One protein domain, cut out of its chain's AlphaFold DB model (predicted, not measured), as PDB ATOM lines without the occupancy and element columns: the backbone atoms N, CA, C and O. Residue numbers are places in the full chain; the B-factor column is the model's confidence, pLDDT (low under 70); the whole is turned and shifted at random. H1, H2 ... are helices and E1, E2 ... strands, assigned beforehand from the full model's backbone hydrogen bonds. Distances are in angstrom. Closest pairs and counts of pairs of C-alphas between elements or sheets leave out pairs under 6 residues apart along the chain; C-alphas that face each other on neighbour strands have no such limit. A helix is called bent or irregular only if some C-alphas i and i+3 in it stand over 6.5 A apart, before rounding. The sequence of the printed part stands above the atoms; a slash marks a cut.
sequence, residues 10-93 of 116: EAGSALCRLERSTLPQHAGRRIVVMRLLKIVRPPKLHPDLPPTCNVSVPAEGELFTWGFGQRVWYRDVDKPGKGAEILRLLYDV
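This is residues 10 to 93 of the 116 residues of an uncharacterized protein of Hericium alpestre (UniProt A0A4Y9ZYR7). A long, bent ribbon of two antiparallel strands, E1 and E2, makes the length; at one end the short strand E3 pairs with E2, and helix H1 packs over one face there. From the ribbon's other end, the long stretch of residues 46 to 73, with no named element, comes back to E3. The printed part has 84 residues, under half of them in named elements, in the order E1, E2, E3, H1; the class is mixed, helices and strands. The sheet, E1 - E2 - E3, is antiparallel. The whole is elongated, spanning 40 by 25 by 24 A, and only just loose, close to compact, with a radius of gyration of the C-alphas of 14.5 A.

Start with E1, residues 10 to 20, which bends by 64 degrees at residue 13. Its hairpin partner E2, residues 31 to 45, bends by 101 degrees at residue 41; look for N 15 and O 38, 2.8 A apart. E3, residues 74 to 76, forms a hairpin with E2, with N 32 and O 75 2.9 A apart; the three strands are a meander, each the antiparallel neighbour of the one before. H1, residues 82 to 92, is on the sheet in two layers, helix on one face, at a height over the sheet of 8.4 A. Its closest C-alphas to E3 are Ala 84 and Asp 76, 7.0 A apart. In H1, 6 of 7 O i to N i+4 pairs are within hydrogen-bond range.

Find C-alpha 10 at (149.392, 125.960, 90.826); E1 runs 28.8 A from there. E2 spans 28.9 A, E3 6.7 A and H1 16.0 A, ending at C-alpha 92, (130.237, 134.495, 117.560).

The C-alphas farthest apart, Pro 51 and Val 93, are 43.6 A apart. The printed part has no cut; the link from E2 to E3 is long. No printed residue is under 70 in pLDDT.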
ATOM      1  N   GLU A  10     148.741 124.793  91.433       89.50
ATOM      2  CA  GLU A  10     149.392 125.960  90.826       89.50
ATOM      3  C   GLU A  10     148.378 127.088  90.593       89.50
ATOM      4  O   GLU A  10     148.670 128.262  90.807       89.50
ATOM      5  N   ALA A  11     147.166 126.730  90.169       90.44
ATOM      6  CA  ALA A  11     146.098 127.675  89.875       90.44
ATOM      7  C   ALA A  11     144.721 127.059  90.148       90.44
ATOM      8  O   ALA A  11     144.580 125.849  90.313       90.44
ATOM      9  N   GLY A  12     143.697 127.908  90.179       91.19
ATOM     10  CA  GLY A  12     142.306 127.523  90.406       91.19
ATOM     11  C   GLY A  12     141.591 128.551  91.271       91.19
ATOM     12  O   GLY A  12     142.207 129.453  91.841       91.19
ATOM     13  N   SER A  13     140.273 128.442  91.361       93.31
ATOM     14  CA  SER A  13     139.506 129.228  92.325       93.31
ATOM     15  C   SER A  13     138.194 128.550  92.652       93.31
ATOM     16  O   SER A  13     137.546 127.978  91.775       93.31
ATOM     17  N   ALA A  14     137.780 128.680  93.902       93.50
ATOM     18  CA  ALA A  14     136.547 128.122  94.413       93.50
ATOM     19  C   ALA A  14     135.836 129.138  95.305       93.50
ATOM     20  O   ALA A  14     136.475 129.975  95.942       93.50
ATOM     21  N   LEU A  15     134.513 129.034  95.347       95.44
ATOM     22  CA  LEU A  15     133.697 129.665  96.366       95.44
ATOM     23  C   LEU A  15     133.563 128.689  97.532       95.44
ATOM     24  O   LEU A  15     133.133 127.550  97.340       95.44
ATOM     25  N   CYS A  16     133.903 129.147  98.731       94.00
ATOM     26  CA  CYS A  16     133.829 128.344  99.943       94.00
ATOM     27  C   CYS A  16     133.002 129.053 101.011       94.00
ATOM     28  O   CYS A  16     133.023 130.279 101.107       94.00
ATOM     29  N   ARG A  17     132.335 128.267 101.857       93.56
ATOM     30  CA  ARG A  17     131.694 128.741 103.084       93.56
ATOM     31  C   ARG A  17     132.489 128.283 104.292       93.56
ATOM     32  O   ARG A  17     132.839 127.109 104.393       93.56
ATOM     33  N   LEU A  18     132.754 129.206 105.206       92.50
ATOM     34  CA  LEU A  18     133.180 128.868 106.557       92.50
ATOM     35  C   LEU A  18     131.929 128.658 107.403       92.50
ATOM     36  O   LEU A  18     131.038 129.501 107.392       92.50
ATOM     37  N   GLU A  19     131.850 127.537 108.107       92.50
ATOM     38  CA  GLU A  19     130.682 127.188 108.918       92.50
ATOM     39  C   GLU A  19     131.098 126.482 110.212       92.50
ATOM     40  O   GLU A  19     132.200 125.925 110.313       92.50
ATOM     41  N   ARG A  20     130.214 126.510 111.214       93.31
ATOM     42  CA  ARG A  20     130.412 125.780 112.469       93.31
ATOM     43  C   ARG A  20     130.384 124.278 112.188       93.31
ATOM     44  O   ARG A  20     129.516 123.779 111.478       93.31
ATOM     45  N   SER A  21     131.342 123.544 112.741       94.50
ATOM     46  CA  SER A  21     131.426 122.100 112.542       94.50
ATOM     47  C   SER A  21     130.297 121.359 113.253       94.50
ATOM     48  O   SER A  21     130.162 121.464 114.467       94.50
ATOM     49  N   THR A  22     129.608 120.482 112.528       93.94
ATOM     50  CA  THR A  22     128.649 119.508 113.081       93.94
ATOM     51  C   THR A  22     129.237 118.101 113.241       93.94
ATOM     52  O   THR A  22     128.545 117.171 113.647       93.94
ATOM     53  N   LEU A  23     130.524 117.921 112.922       94.62
ATOM     54  CA  LEU A  23     131.191 116.621 112.998       94.62
ATOM     55  C   LEU A  23     131.295 116.114 114.453       94.62
ATOM     56  O   LEU A  23     131.777 116.868 115.305       94.62
ATOM     57  N   PRO A  24     130.944 114.844 114.747       95.62
ATOM     58  CA  PRO A  24     130.928 114.311 116.114       95.62
ATOM     59  C   PRO A  24     132.257 114.444 116.867       95.62
ATOM     60  O   PRO A  24     132.278 114.795 118.042       95.62
ATOM     61  N   GLN A  25     133.392 114.248 116.191       94.81
ATOM     62  CA  GLN A  25     134.729 114.390 116.785       94.81
ATOM     63  C   GLN A  25     135.088 115.835 117.190       94.81
ATOM     64  O   GLN A  25     136.126 116.074 117.812       94.81
ATOM     65  N   HIS A  26     134.269 116.812 116.801       94.94
ATOM     66  CA  HIS A  26     134.404 118.220 117.168       94.94
ATOM     67  C   HIS A  26     133.383 118.650 118.233       94.94
ATOM     68  O   HIS A  26     133.334 119.831 118.570       94.94
ATOM     69  N   ALA A  27     132.590 117.722 118.780       94.56
ATOM     70  CA  ALA A  27     131.601 118.025 119.807       94.56
ATOM     71  C   ALA A  27     132.223 118.745 121.018       94.56
ATOM     72  O   ALA A  27     133.330 118.428 121.456       94.56
ATOM     73  N   GLY A  28     131.501 119.742 121.539       93.69
ATOM     74  CA  GLY A  28     131.935 120.555 122.680       93.69
ATOM     75  C   GLY A  28     133.064 121.550 122.379       93.69
ATOM     76  O   GLY A  28     133.551 122.201 123.298       93.69
ATOM     77  N   ARG A  29     133.492 121.683 121.117       94.12
ATOM     78  CA  ARG A  29     134.571 122.589 120.701       94.12
ATOM     79  C   ARG A  29     134.061 123.611 119.695       94.12
ATOM     80  O   ARG A  29     133.209 123.304 118.862       94.12
ATOM     81  N   ARG A  30     134.637 124.815 119.711       93.31
ATOM     82  CA  ARG A  30     134.326 125.860 118.730       93.31
ATOM     83  C   ARG A  30     135.194 125.675 117.492       93.31
ATOM     84  O   ARG A  30     136.294 126.213 117.370       93.31
ATOM     85  N   ILE A  31     134.714 124.832 116.585       94.50
ATOM     86  CA  ILE A  31     135.438 124.465 115.368       94.50
ATOM     87  C   ILE A  31     134.761 125.068 114.142       94.50
ATOM     88  O   ILE A  31     133.560 124.894 113.942       94.50
ATOM     89  N   VAL A  32     135.555 125.708 113.287       94.38
ATOM     90  CA  VAL A  32     135.158 126.127 111.939       94.38
ATOM     91  C   VAL A  32     135.688 125.119 110.925       94.38
ATOM     92  O   VAL A  32     136.866 124.749 110.960       94.38
ATOM     93  N   VAL A  33     134.828 124.700 110.003       94.75
ATOM     94  CA  VAL A  33     135.181 123.916 108.812       94.75
ATOM     95  C   VAL A  33     134.954 124.748 107.557       94.75
ATOM     96  O   VAL A  33     134.329 125.807 107.598       94.75
ATOM     97  N   MET A  34     135.494 124.280 106.436       94.50
ATOM     98  CA  MET A  34     135.328 124.918 105.134       94.50
ATOM     99  C   MET A  34     134.560 123.982 104.212       94.50
ATOM    100  O   MET A  34     135.004 122.858 103.990       94.50
ATOM    101  N   ARG A  35     133.435 124.442 103.668       95.12
ATOM    102  CA  ARG A  35     132.642 123.726 102.667       95.12
ATOM    103  C   ARG A  35     132.892 124.314 101.289       95.12
ATOM    104  O   ARG A  35     132.826 125.533 101.124       95.12
ATOM    105  N   LEU A  36     133.162 123.461 100.309       94.81
ATOM    106  CA  LEU A  36     133.222 123.863  98.913       94.81
ATOM    107  C   LEU A  36     131.795 124.119  98.428       94.81
ATOM    108  O   LEU A  36     130.967 123.219  98.463       94.81
ATOM    109  N   LEU A  37     131.496 125.338  97.986       95.69
ATOM    110  CA  LEU A  37     130.193 125.660  97.404       95.69
ATOM    111  C   LEU A  37     130.213 125.528  95.889       95.69
ATOM    112  O   LEU A  37     129.259 125.024  95.312       95.69
ATOM    113  N   LYS A  38     131.282 126.019  95.251       95.62
ATOM    114  CA  LYS A  38     131.392 126.022  93.794       95.62
ATOM    115  C   LYS A  38     132.833 126.047  93.318       95.62
ATOM    116  O   LYS A  38     133.633 126.825  93.842       95.62
ATOM    117  N   ILE A  39     133.155 125.292  92.273       94.00
ATOM    118  CA  ILE A  39     134.417 125.461  91.544       94.00
ATOM    119  C   ILE A  39     134.218 126.564  90.501       94.00
ATOM    120  O   ILE A  39     133.458 126.427  89.549       94.00
ATOM    121  N   VAL A  40     134.905 127.691  90.690       95.44
ATOM    122  CA  VAL A  40     134.822 128.846  89.779       95.44
ATOM    123  C   VAL A  40     135.789 128.676  88.610       95.44
ATOM    124  O   VAL A  40     135.447 128.962  87.468       95.44
ATOM    125  N   ARG A  41     137.008 128.205  88.895       94.88
ATOM    126  CA  ARG A  41     138.006 127.824  87.891       94.88
ATOM    127  C   ARG A  41     138.595 126.475  88.289       94.88
ATOM    128  O   ARG A  41     139.045 126.373  89.436       94.88
ATOM    129  N   PRO A  42     138.608 125.478  87.384       90.69
ATOM    130  CA  PRO A  42     139.160 124.165  87.679       90.69
ATOM    131  C   PRO A  42     140.587 124.263  88.231       90.69
ATOM    132  O   PRO A  42     141.374 125.084  87.748       90.69
ATOM    133  N   PRO A  43     140.927 123.462  89.250       89.06
ATOM    134  CA  PRO A  43     142.266 123.464  89.804       89.06
ATOM    135  C   PRO A  43     143.267 122.884  88.802       89.06
ATOM    136  O   PRO A  43     143.041 121.828  88.214       89.06
ATOM    137  N   LYS A  44     144.403 123.565  88.650       88.88
ATOM    138  CA  LYS A  44     145.570 123.076  87.917       88.88
ATOM    139  C   LYS A  44     146.581 122.550  88.925       88.88
ATOM    140  O   LYS A  44     146.988 123.279  89.832       88.88
ATOM    141  N   LEU A  45     146.960 121.286  88.776       86.38
ATOM    142  CA  LEU A  45     147.982 120.653  89.603       86.38
ATOM    143  C   LEU A  45     149.359 121.252  89.314       86.38
ATOM    144  O   LEU A  45     149.659 121.604  88.175       86.38
ATOM    145  N   HIS A  46     150.190 121.355  90.352       86.75
ATOM    146  CA  HIS A  46     151.573 121.785  90.187       86.75
ATOM    147  C   HIS A  46     152.350 120.766  89.330       86.75
ATOM    148  O   HIS A  46     152.239 119.564  89.594       86.75
ATOM    149  N   PRO A  47     153.135 121.205  88.328       83.19
ATOM    150  CA  PRO A  47     153.796 120.302  87.378       83.19
ATOM    151  C   PRO A  47     154.785 119.340  88.049       83.19
ATOM    152  O   PRO A  47     154.880 118.184  87.652       83.19
ATOM    153  N   ASP A  48     155.457 119.788  89.113       85.44
ATOM    154  CA  ASP A  48     156.458 118.993  89.844       85.44
ATOM    155  C   ASP A  48     155.867 118.055  90.917       85.44
ATOM    156  O   ASP A  48     156.566 117.639  91.848       85.44
ATOM    157  N   LEU A  49     154.567 117.750  90.857       79.38
ATOM    158  CA  LEU A  49     153.971 116.807  91.800       79.38
ATOM    159  C   LEU A  49     154.495 115.381  91.556       79.38
ATOM    160  O   LEU A  49     154.496 114.909  90.418       79.38
ATOM    161  N   PRO A  50     154.890 114.649  92.616       80.62
ATOM    162  CA  PRO A  50     155.241 113.241  92.496       80.62
ATOM    163  C   PRO A  50     154.092 112.439  91.861       80.62
ATOM    164  O   PRO A  50     152.940 112.657  92.243       80.62
ATOM    165  N   PRO A  51     154.368 111.434  91.007       71.62
ATOM    166  CA  PRO A  51     153.333 110.575  90.416       71.62
ATOM    167  C   PRO A  51     152.457 109.848  91.448       71.62
ATOM    168  O   PRO A  51     151.353 109.411  91.147       71.62
ATOM    169  N   THR A  52     152.951 109.710  92.680       72.75
ATOM    170  CA  THR A  52     152.249 109.090  93.810       72.75
ATOM    171  C   THR A  52     151.293 110.040  94.539       72.75
ATOM    172  O   THR A  52     150.565 109.603  95.430       72.75
ATOM    173  N   CYS A  53     151.277 111.332  94.199       72.31
ATOM    174  CA  CYS A  53     150.374 112.307  94.803       72.31
ATOM    175  C   CYS A  53     148.973 112.185  94.202       72.31
ATOM    176  O   CYS A  53     148.649 112.842  93.216       72.31
ATOM    177  N   ASN A  54     148.124 111.369  94.828       70.88
ATOM    178  CA  ASN A  54     146.715 111.291  94.465       70.88
ATOM    179  C   ASN A  54     145.929 112.418  95.148       70.88
ATOM    180  O   ASN A  54     145.645 112.369  96.346       70.88
ATOM    181  N   VAL A  55     145.630 113.467  94.393       73.81
ATOM    182  CA  VAL A  55     144.959 114.665  94.893       73.81
ATOM    183  C   VAL A  55     143.489 114.594  94.509       73.81
ATOM    184  O   VAL A  55     143.147 114.768  93.342       73.81
ATOM    185  N   SER A  56     142.612 114.384  95.490       74.62
ATOM    186  CA  SER A  56     141.175 114.548  95.289       74.62
ATOM    187  C   SER A  56     140.757 115.986  95.590       74.62
ATOM    188  O   SER A  56     141.034 116.538  96.659       74.62
ATOM    189  N   VAL A  57     140.083 116.604  94.624       78.00
ATOM    190  CA  VAL A  57     139.335 117.843  94.842       78.00
ATOM    191  C   VAL A  57     137.972 117.422  95.393       78.00
ATOM    192  O   VAL A  57     137.348 116.555  94.779       78.00
ATOM    193  N   PRO A  58     137.513 117.966  96.534       83.94
ATOM    194  CA  PRO A  58     136.179 117.657  97.043       83.94
ATOM    195  C   PRO A  58     135.109 118.052  96.019       83.94
ATOM    196  O   PRO A  58     135.307 118.989  95.241       83.94
ATOM    197  N   ALA A  59     133.978 117.355  96.022       89.25
ATOM    198  CA  ALA A  59     132.829 117.742  95.215       89.25
ATOM    199  C   ALA A  59     132.155 119.002  95.784       89.25
ATOM    200  O   ALA A  59     132.323 119.363  96.955       89.25
ATOM    201  N   GLU A  60     131.377 119.696  94.954       93.69
ATOM    202  CA  GLU A  60     130.548 120.804  95.432       93.69
ATOM    203  C   GLU A  60     129.583 120.315  96.516       93.69
ATOM    204  O   GLU A  60     128.979 119.249  96.418       93.69
ATOM    205  N   GLY A  61     129.474 121.093  97.586       94.12
ATOM    206  CA  GLY A  61     128.765 120.725  98.800       94.12
ATOM    207  C   GLY A  61     129.613 119.957  99.813       94.12
ATOM    208  O   GLY A  61     129.203 119.895 100.966       94.12
ATOM    209  N   GLU A  62     130.786 119.419  99.474       94.12
ATOM    210  CA  GLU A  62     131.616 118.666 100.425       94.12
ATOM    211  C   GLU A  62     132.544 119.558 101.265       94.12
ATOM    212  O   GLU A  62     132.849 120.705 100.928       94.12
ATOM    213  N   LEU A  63     133.005 119.023 102.400       94.38
ATOM    214  CA  LEU A  63     134.000 119.696 103.229       94.38
ATOM    215  C   LEU A  63     135.393 119.576 102.614       94.38
ATOM    216  O   LEU A  63     135.790 118.528 102.109       94.38
ATOM    217  N   PHE A  64     136.167 120.652 102.722       89.56
ATOM    218  CA  PHE A  64     137.539 120.677 102.255       89.56
ATOM    219  C   PHE A  64     138.402 119.720 103.074       89.56
ATOM    220  O   PHE A  64     138.295 119.661 104.301       89.56
ATOM    221  N   THR A  65     139.290 118.994 102.403       86.75
ATOM    222  CA  THR A  65     140.179 118.017 103.030       86.75
ATOM    223  C   THR A  65     141.647 118.367 102.791       86.75
ATOM    224  O   THR A  65     142.008 119.100 101.873       86.75
ATOM    225  N   TRP A  66     142.520 117.873 103.664       75.81
ATOM    226  CA  TRP A  66     143.971 117.964 103.543       75.81
ATOM    227  C   TRP A  66     144.600 116.583 103.747       75.81
ATOM    228  O   TRP A  66     143.962 115.662 104.260       75.81
ATOM    229  N   GLY A  67     145.858 116.443 103.318       73.00
ATOM    230  CA  GLY A  67     146.569 115.163 103.352       73.00
ATOM    231  C   GLY A  67     145.967 114.142 102.388       73.00
ATOM    232  O   GLY A  67     145.639 113.044 102.815       73.00
ATOM    233  N   PHE A  68     145.782 114.515 101.116       71.62
ATOM    234  CA  PHE A  68     145.249 113.622 100.071       71.62
ATOM    235  C   PHE A  68     143.853 113.062 100.395       71.62
ATOM    236  O   PHE A  68     143.611 111.862 100.313       71.62
ATOM    237  N   GLY A  69     142.938 113.924 100.846       72.44
ATOM    238  CA  GLY A  69     141.568 113.511 101.165       72.44
ATOM    239  C   GLY A  69     141.378 112.872 102.544       72.44
ATOM    240  O   GLY A  69     140.247 112.609 102.934       72.44
ATOM    241  N   GLN A  70     142.445 112.640 103.315       76.81
ATOM    242  CA  GLN A  70     142.353 111.834 104.538       76.81
ATOM    243  C   GLN A  70     141.734 112.554 105.735       76.81
ATOM    244  O   GLN A  70     141.248 111.907 106.662       76.81
ATOM    245  N   ARG A  71     141.811 113.887 105.787       85.69
ATOM    246  CA  ARG A  71     141.352 114.652 106.950       85.69
ATOM    247  C   ARG A  71     140.587 115.881 106.519       85.69
ATOM    248  O   ARG A  71     141.054 116.624 105.667       85.69
ATOM    249  N   VAL A  72     139.460 116.146 107.170       91.12
ATOM    250  CA  VAL A  72     138.739 117.411 107.007       91.12
ATOM    251  C   VAL A  72     139.622 118.556 107.499       91.12
ATOM    252  O   VAL A  72     140.258 118.473 108.554       91.12
ATOM    253  N   TRP A  73     139.695 119.621 106.709       90.69
ATOM    254  CA  TRP A  73     140.301 120.869 107.128       90.69
ATOM    255  C   TRP A  73     139.422 121.517 108.192       90.69
ATOM    256  O   TRP A  73     138.211 121.656 108.021       90.69
ATOM    257  N   TYR A  74     140.040 121.947 109.284       92.81
ATOM    258  CA  TYR A  74     139.342 122.688 110.318       92.81
ATOM    259  C   TYR A  74     140.258 123.691 111.016       92.81
ATOM    260  O   TYR A  74     141.498 123.618 110.960       92.81
ATOM    261  N   ARG A  75     139.626 124.630 111.712       91.88
ATOM    262  CA  ARG A  75     140.266 125.555 112.641       91.88
ATOM    263  C   ARG A  75     139.531 125.539 113.965       91.88
ATOM    264  O   ARG A  75     138.311 125.595 114.010       91.88
ATOM    265  N   ASP A  76     140.313 125.436 115.024       93.06
ATOM    266  CA  ASP A  76     139.843 125.561 116.394       93.06
ATOM    267  C   ASP A  76     139.996 127.023 116.801       93.06
ATOM    268  O   ASP A  76     141.124 127.521 116.822       93.06
ATOM    269  N   VAL A  77     138.879 127.721 117.017       92.69
ATOM    270  CA  VAL A  77     138.904 129.179 117.237       92.69
ATOM    271  C   VAL A  77     139.311 129.553 118.660       92.69
ATOM    272  O   VAL A  77     139.622 130.715 118.916       92.69
ATOM    273  N   ASP A  78     139.365 128.579 119.569       92.12
ATOM    274  CA  ASP A  78     139.858 128.787 120.930       92.12
ATOM    275  C   ASP A  78     141.388 128.616 121.018       92.12
ATOM    276  O   ASP A  78     141.997 128.964 122.032       92.12
ATOM    277  N   LYS A  79     142.048 128.125 119.957       89.44
ATOM    278  CA  LYS A  79     143.516 128.037 119.899       89.44
ATOM    279  C   LYS A  79     144.149 129.386 119.536       89.44
ATOM    280  O   LYS A  79     143.625 130.091 118.679       89.44
ATOM    281  N   PRO A  80     145.314 129.734 120.112       85.00
ATOM    282  CA  PRO A  80     145.955 131.020 119.857       85.00
ATOM    283  C   PRO A  80     146.436 131.162 118.406       85.00
ATOM    284  O   PRO A  80     146.948 130.214 117.803       85.00
ATOM    285  N   GLY A  81     146.323 132.378 117.864       82.75
ATOM    286  CA  GLY A  81     146.871 132.769 116.566       82.75
ATOM    287  C   GLY A  81     145.986 133.770 115.822       82.75
ATOM    288  O   GLY A  81     144.765 133.697 115.895       82.75
ATOM    289  N   LYS A  82     146.598 134.658 115.023       77.88
ATOM    290  CA  LYS A  82     145.889 135.729 114.287       77.88
ATOM    291  C   LYS A  82     144.703 135.230 113.449       77.88
ATOM    292  O   LYS A  82     143.681 135.893 113.344       77.88
ATOM    293  N   GLY A  83     144.830 134.043 112.851       79.62
ATOM    294  CA  GLY A  83     143.739 133.434 112.084       79.62
ATOM    295  C   GLY A  83     142.565 132.970 112.952       79.62
ATOM    296  O   GLY A  83     141.429 133.015 112.498       79.62
ATOM    297  N   ALA A  84     142.814 132.547 114.193       82.94
ATOM    298  CA  ALA A  84     141.766 132.132 115.119       82.94
ATOM    299  C   ALA A  84     140.971 133.328 115.657       82.94
ATOM    300  O   ALA A  84     139.758 133.225 115.776       82.94
ATOM    301  N   GLU A  85     141.614 134.476 115.892       84.12
ATOM    302  CA  GLU A  85     140.946 135.705 116.350       84.12
ATOM    303  C   GLU A  85     139.866 136.180 115.365       84.12
ATOM    304  O   GLU A  85     138.726 136.417 115.758       84.12
ATOM    305  N   ILE A  86     140.189 136.236 114.068       86.50
ATOM    306  CA  ILE A  86     139.224 136.611 113.021       86.50
ATOM    307  C   ILE A  86     138.093 135.583 112.930       86.50
ATOM    308  O   ILE A  86     136.919 135.937 112.838       86.50
ATOM    309  N   LEU A  87     138.433 134.292 112.971       88.81
ATOM    310  CA  LEU A  87     137.433 133.229 112.917       88.81
ATOM    311  C   LEU A  87     136.544 133.205 114.163       88.81
ATOM    312  O   LEU A  87     135.395 132.797 114.057       88.81
ATOM    313  N   ARG A  88     137.039 133.659 115.316       88.38
ATOM    314  CA  ARG A  88     136.257 133.794 116.546       88.38
ATOM    315  C   ARG A  88     135.177 134.856 116.393       88.38
ATOM    316  O   ARG A  88     134.031 134.577 116.723       88.38
ATOM    317  N   LEU A  89     135.520 136.005 115.801       85.50
ATOM    318  CA  LEU A  89     134.538 137.040 115.461       85.50
ATOM    319  C   LEU A  89     133.438 136.477 114.558       85.50
ATOM    320  O   LEU A  89     132.267 136.652 114.865       85.50
ATOM    321  N   LEU A  90     133.801 135.744 113.497       81.31
ATOM    322  CA  LEU A  90     132.826 135.092 112.611       81.31
ATOM    323  C   LEU A  90     131.997 134.021 113.331       81.31
ATOM    324  O   LEU A  90     130.810 133.879 113.063       81.31
ATOM    325  N   TYR A  91     132.612 133.262 114.238       87.00
ATOM    326  CA  TYR A  91     131.935 132.196 114.971       87.00
ATOM    327  C   TYR A  91     130.868 132.741 115.921       87.00
ATOM    328  O   TYR A  91     129.840 132.090 116.092       87.00
ATOM    329  N   ASP A  92     131.120 133.888 116.555       87.75
ATOM    330  CA  ASP A  92     130.237 134.495 117.560       87.75
ATOM    331  C   ASP A  92     129.027 135.230 116.960       87.75
ATOM    332  O   ASP A  92     128.075 135.525 117.682       87.75
ATOM    333  N   VAL A  93     129.014 135.480 115.647       85.12
ATOM    334  CA  VAL A  93     127.840 136.034 114.959       85.12
ATOM    335  C   VAL A  93     126.689 135.013 115.013       85.12
ATOM    336  O   VAL A  93     126.924 133.820 114.788       85.12
TER     337      VAL A  93